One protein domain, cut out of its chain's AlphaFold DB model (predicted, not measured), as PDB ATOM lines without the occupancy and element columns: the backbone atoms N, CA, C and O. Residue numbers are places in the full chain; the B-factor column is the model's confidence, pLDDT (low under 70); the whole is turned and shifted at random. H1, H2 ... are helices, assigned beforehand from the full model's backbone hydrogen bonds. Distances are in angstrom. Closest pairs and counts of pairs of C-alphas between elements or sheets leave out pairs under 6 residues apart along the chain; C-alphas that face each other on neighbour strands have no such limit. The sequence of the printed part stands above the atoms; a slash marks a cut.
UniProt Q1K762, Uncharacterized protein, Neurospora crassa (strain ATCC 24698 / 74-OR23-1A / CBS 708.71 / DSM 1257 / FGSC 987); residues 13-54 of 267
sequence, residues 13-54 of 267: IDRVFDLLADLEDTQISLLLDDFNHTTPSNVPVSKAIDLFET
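Overview. This is residues 13 to 54 of the 267 residues of an uncharacterized protein of Neurospora crassa (strain ATCC 24698 / 74-OR23-1A / CBS 708.71 / DSM 1257 / FGSC 987) (UniProt Q1K762). Three helices make an open frame shaped like a splayed U: H2 is the crossbar, and H1 and H3 are two legs set near its opposite ends, with no packed core between them. Each leg makes a corner with H2, and the ends of both legs stick out, residues 13 to 19 and 48 to 54. The printed part has 42 residues with three named helices in the order H1, H2, H3 and no named strand; the class is all helix. It is loose, with a radius of gyration of the C-alphas of 11.9 A and spans of 29 by 23 by 16 A.

Arrangement. H1, residues 14 to 21, is close to but not clearly touching H2, residues 25 to 37; their closest C-alphas, of Leu 20 and Ile 28, are 7.9 A apart. Their lines are only just about perpendicular, at 72 degrees. H2, with residues 32 to 36 alone, only just touches H3, residues 45 to 53, with 3 pairs of C-alphas within 8 A. The closest C-alphas of these two, of Asn 36 and Val 45, are 6.4 A apart, and their lines are about perpendicular at 79 degrees. H1 and H3 are apart. In H1 and H2 every O i to N i+4 pair is within hydrogen-bond range; in H3, 4 of 5 are.

Along the chain. H1 begins at C-alpha 14, (171.825, 332.052, 238.805), and is 10.5 A long from first to last C-alpha. H2, 18.5 A, begins at C-alpha 25, (180.533, 320.677, 251.362). H3, 12.0 A, ends at C-alpha 53, (192.768, 334.040, 241.569).

Size, cuts and confidence. The two C-alphas farthest apart, of Asp 14 and Pro 40, are 30.5 A apart. The printed part has no cut. The link from H1 to H2 is tight, and that from H2 to H3 is short. Mean pLDDT of the printed part is 79.9; residues 38 to 43, 45 and 54 are under 70.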
ATOM      1  N   ILE A  13     173.097 331.012 234.854       86.56
ATOM      2  CA  ILE A  13     174.141 331.026 235.887       86.56
ATOM      3  C   ILE A  13     173.536 331.103 237.293       86.56
ATOM      4  O   ILE A  13     173.961 330.349 238.157       86.56
ATOM      5  N   ASP A  14     172.493 331.916 237.500       87.56
ATOM      6  CA  ASP A  14     171.825 332.052 238.805       87.56
ATOM      7  C   ASP A  14     171.289 330.695 239.278       87.56
ATOM      8  O   ASP A  14     171.557 330.276 240.393       87.56
ATOM      9  N   ARG A  15     170.660 329.935 238.371       86.44
ATOM     10  CA  ARG A  15     170.174 328.576 238.670       86.44
ATOM     11  C   ARG A  15     171.285 327.583 239.000       86.44
ATOM     12  O   ARG A  15     171.026 326.602 239.680       86.44
ATOM     13  N   VAL A  16     172.491 327.781 238.463       88.06
ATOM     14  CA  VAL A  16     173.650 326.950 238.813       88.06
ATOM     15  C   VAL A  16     174.150 327.331 240.203       88.06
ATOM     16  O   VAL A  16     174.473 326.435 240.968       88.06
ATOM     17  N   PHE A  17     174.146 328.617 240.567       88.19
ATOM     18  CA  PHE A  17     174.444 329.035 241.937       88.19
ATOM     19  C   PHE A  17     173.410 328.523 242.944       88.19
ATOM     20  O   PHE A  17     173.824 328.007 243.975       88.19
ATOM     21  N   ASP A  18     172.113 328.580 242.631       90.06
ATOM     22  CA  ASP A  18     171.056 328.008 243.480       90.06
ATOM     23  C   ASP A  18     171.300 326.499 243.709       90.06
ATOM     24  O   ASP A  18     171.359 326.037 244.844       90.06
ATOM     25  N   LEU A  19     171.555 325.736 242.634       89.25
ATOM     26  CA  LEU A  19     171.838 324.295 242.713       89.25
ATOM     27  C   LEU A  19     173.150 323.953 243.436       89.25
ATOM     28  O   LEU A  19     173.246 322.877 244.014       89.25
ATOM     29  N   LEU A  20     174.164 324.820 243.378       88.19
ATOM     30  CA  LEU A  20     175.426 324.638 244.104       88.19
ATOM     31  C   LEU A  20     175.307 325.043 245.581       88.19
ATOM     32  O   LEU A  20     176.031 324.496 246.404       88.19
ATOM     33  N   ALA A  21     174.416 325.980 245.916       88.62
ATOM     34  CA  ALA A  21     174.144 326.401 247.290       88.62
ATOM     35  C   ALA A  21     173.332 325.359 248.082       88.62
ATOM     36  O   ALA A  21     173.451 325.301 249.303       88.62
ATOM     37  N   ASP A  22     172.548 324.530 247.385       91.81
ATOM     38  CA  ASP A  22     171.807 323.399 247.959       91.81
ATOM     39  C   ASP A  22     172.678 322.132 248.169       91.81
ATOM     40  O   ASP A  22     172.194 321.152 248.739       91.81
ATOM     41  N   LEU A  23     173.944 322.113 247.717       92.94
ATOM     42  CA  LEU A  23     174.866 320.981 247.908       92.94
ATOM     43  C   LEU A  23     175.662 321.096 249.214       92.94
ATOM     44  O   LEU A  23     176.128 322.166 249.596       92.94
ATOM     45  N   GLU A  24     175.893 319.955 249.863       94.44
ATOM     46  CA  GLU A  24     176.750 319.866 251.050       94.44
ATOM     47  C   GLU A  24     178.244 319.970 250.680       94.44
ATOM     48  O   GLU A  24     178.670 319.464 249.640       94.44
ATOM     49  N   ASP A  25     179.076 320.529 251.569       92.06
ATOM     50  CA  ASP A  25     180.533 320.677 251.362       92.06
ATOM     51  C   ASP A  25     181.237 319.350 251.001       92.06
ATOM     52  O   ASP A  25     182.207 319.320 250.239       92.06
ATOM     53  N   THR A  26     180.730 318.227 251.518       92.44
ATOM     54  CA  THR A  26     181.190 316.862 251.214       92.44
ATOM     55  C   THR A  26     180.902 316.465 249.764       92.44
ATOM     56  O   THR A  26     181.753 315.868 249.103       92.44
ATOM     57  N   GLN A  27     179.731 316.833 249.245       92.12
ATOM     58  CA  GLN A  27     179.294 316.569 247.874       92.12
ATOM     59  C   GLN A  27     180.035 317.480 246.889       92.12
ATOM     60  O   GLN A  27     180.463 317.021 245.831       92.12
ATOM     61  N   ILE A  28     180.265 318.742 247.269       91.69
ATOM     62  CA  ILE A  28     181.114 319.684 246.525       91.69
ATOM     63  C   ILE A  28     182.552 319.149 246.441       91.69
ATOM     64  O   ILE A  28     183.151 319.167 245.365       91.69
ATOM     65  N   SER A  29     183.089 318.618 247.546       89.44
ATOM     66  CA  SER A  29     184.433 318.021 247.587       89.44
ATOM     67  C   SER A  29     184.551 316.786 246.687       89.44
ATOM     68  O   SER A  29     185.505 316.690 245.918       89.44
ATOM     69  N   LEU A  30     183.569 315.876 246.729       91.69
ATOM     70  CA  LEU A  30     183.524 314.687 245.867       91.69
ATOM     71  C   LEU A  30     183.421 315.063 244.380       91.69
ATOM     72  O   LEU A  30     184.167 314.543 243.557       91.69
ATOM     73  N   LEU A  31     182.553 316.020 244.042       89.69
ATOM     74  CA  LEU A  31     182.390 316.512 242.673       89.69
ATOM     75  C   LEU A  31     183.680 317.158 242.140       89.69
ATOM     76  O   LEU A  31     184.031 316.984 240.972       89.69
ATOM     77  N   LEU A  32     184.396 317.904 242.986       87.25
ATOM     78  CA  LEU A  32     185.684 318.496 242.629       87.25
ATOM     79  C   LEU A  32     186.751 317.415 242.388       87.25
ATOM     80  O   LEU A  32     187.571 317.567 241.481       87.25
ATOM     81  N   ASP A  33     186.720 316.323 243.153       86.19
ATOM     82  CA  ASP A  33     187.615 315.181 242.970       86.19
ATOM     83  C   ASP A  33     187.321 314.424 241.663       86.19
ATOM     84  O   ASP A  33     188.236 314.193 240.866       86.19
ATOM     85  N   ASP A  34     186.048 314.165 241.352       84.81
ATOM     86  CA  ASP A  34     185.615 313.599 240.065       84.81
ATOM     87  C   ASP A  34     186.056 314.479 238.876       84.81
ATOM     88  O   ASP A  34     186.553 313.980 237.856       84.81
ATOM     89  N   PHE A  35     185.954 315.808 238.993       80.62
ATOM     90  CA  PHE A  35     186.450 316.729 237.962       80.62
ATOM     91  C   PHE A  35     187.976 316.688 237.783       80.62
ATOM     92  O   PHE A  35     188.459 316.913 236.670       80.62
ATOM     93  N   ASN A  36     188.737 316.376 238.834       72.88
ATOM     94  CA  ASN A  36     190.191 316.216 238.746       72.88
ATOM     95  C   ASN A  36     190.603 314.858 238.140       72.88
ATOM     96  O   ASN A  36     191.680 314.768 237.549       72.88
ATOM     97  N   HIS A  37     189.757 313.827 238.236       71.50
ATOM     98  CA  HIS A  37     190.065 312.464 237.781       71.50
ATOM     99  C   HIS A  37     189.477 312.083 236.410       71.50
ATOM    100  O   HIS A  37     189.963 311.151 235.766       71.50
ATOM    101  N   THR A  38     188.470 312.803 235.908       65.56
ATOM    102  CA  THR A  38     187.716 312.417 234.695       65.56
ATOM    103  C   THR A  38     188.477 312.520 233.364       65.56
ATOM    104  O   THR A  38     188.001 311.986 232.364       65.56
ATOM    105  N   THR A  39     189.655 313.157 233.301       58.66
ATOM    106  CA  THR A  39     190.523 313.124 232.100       58.66
ATOM    107  C   THR A  39     192.013 313.315 232.429       58.66
ATOM    108  O   THR A  39     192.369 314.320 233.040       58.66
ATOM    109  N   PRO A  40     192.934 312.475 231.905       58.44
ATOM    110  CA  PRO A  40     194.381 312.576 232.172       58.44
ATOM    111  C   PRO A  40     195.074 313.780 231.494       58.44
ATOM    112  O   PRO A  40     196.295 313.896 231.527       58.44
ATOM    113  N   SER A  41     194.303 314.650 230.835       59.97
ATOM    114  CA  SER A  41     194.774 315.825 230.093       59.97
ATOM    115  C   SER A  41     194.265 317.150 230.670       59.97
ATOM    116  O   SER A  41     194.709 318.203 230.206       59.97
ATOM    117  N   ASN A  42     193.332 317.133 231.627       61.25
ATOM    118  CA  ASN A  42     192.839 318.370 232.220       61.25
ATOM    119  C   ASN A  42     193.776 318.838 233.332       61.25
ATOM    120  O   ASN A  42     194.242 318.068 234.168       61.25
ATOM    121  N   VAL A  43     194.044 320.143 233.335       62.41
ATOM    122  CA  VAL A  43     194.663 320.813 234.478       62.41
ATOM    123  C   VAL A  43     193.673 320.708 235.647       62.41
ATOM    124  O   VAL A  43     192.518 321.083 235.441       62.41
ATOM    125  N   PRO A  44     194.086 320.221 236.837       73.94
ATOM    126  CA  PRO A  44     193.217 320.142 238.008       73.94
ATOM    127  C   PRO A  44     192.487 321.457 238.258       73.94
ATOM    128  O   PRO A  44     193.082 322.527 238.104       73.94
ATOM    129  N   VAL A  45     191.219 321.393 238.665       68.06
ATOM    130  CA  VAL A  45     190.374 322.587 238.817       68.06
ATOM    131  C   VAL A  45     190.976 323.555 239.839       68.06
ATOM    132  O   VAL A  45     190.951 324.758 239.610       68.06
ATOM    133  N   SER A  46     191.640 323.050 240.882       75.81
ATOM    134  CA  SER A  46     192.448 323.850 241.816       75.81
ATOM    135  C   SER A  46     193.548 324.661 241.115       75.81
ATOM    136  O   SER A  46     193.599 325.878 241.254       75.81
ATOM    137  N   LYS A  47     194.362 324.025 240.262       73.56
ATOM    138  CA  LYS A  47     195.383 324.712 239.448       73.56
ATOM    139  C   LYS A  47     194.789 325.646 238.393       73.56
ATOM    140  O   LYS A  47     195.462 326.576 237.960       73.56
ATOM    141  N   ALA A  48     193.565 325.393 237.934       74.44
ATOM    142  CA  ALA A  48     192.854 326.328 237.070       74.44
ATOM    143  C   ALA A  48     192.388 327.559 237.864       74.44
ATOM    144  O   ALA A  48     192.563 328.675 237.386       74.44
ATOM    145  N   ILE A  49     191.872 327.372 239.084       75.44
ATOM    146  CA  ILE A  49     191.495 328.453 240.007       75.44
ATOM    147  C   ILE A  49     192.718 329.310 240.358       75.44
ATOM    148  O   ILE A  49     192.612 330.526 240.240       75.44
ATOM    149  N   ASP A  50     193.895 328.728 240.623       79.44
ATOM    150  CA  ASP A  50     195.149 329.486 240.827       79.44
ATOM    151  C   ASP A  50     195.440 330.479 239.677       79.44
ATOM    152  O   ASP A  50     195.931 331.590 239.899       79.44
ATOM    153  N   LEU A  51     195.123 330.110 238.428       73.00
ATOM    154  CA  LEU A  51     195.308 330.958 237.239       73.00
ATOM    155  C   LEU A  51     194.257 332.075 237.102       73.00
ATOM    156  O   LEU A  51     194.463 332.991 236.304       73.00
ATOM    157  N   PHE A  52     193.153 332.011 237.852       71.06
ATOM    158  CA  PHE A  52     192.096 333.031 237.885       71.06
ATOM    159  C   PHE A  52     192.104 333.860 239.184       71.06
ATOM    160  O   PHE A  52     191.792 335.047 239.139       71.06
ATOM    161  N   GLU A  53     192.524 333.297 240.321       70.50
ATOM    162  CA  GLU A  53     192.768 334.040 241.569       70.50
ATOM    163  C   GLU A  53     194.032 334.909 241.501       70.50
ATOM    164  O   GLU A  53     194.141 335.912 242.213       70.50
ATOM    165  N   THR A  54     194.969 334.607 240.593       60.78
ATOM    166  CA  THR A  54     196.137 335.459 240.285       60.78
ATOM    167  C   THR A  54     195.788 336.709 239.453       60.78
ATOM    168  O   THR A  54     196.522 337.124 238.552       60.78
TER     169      THR A  54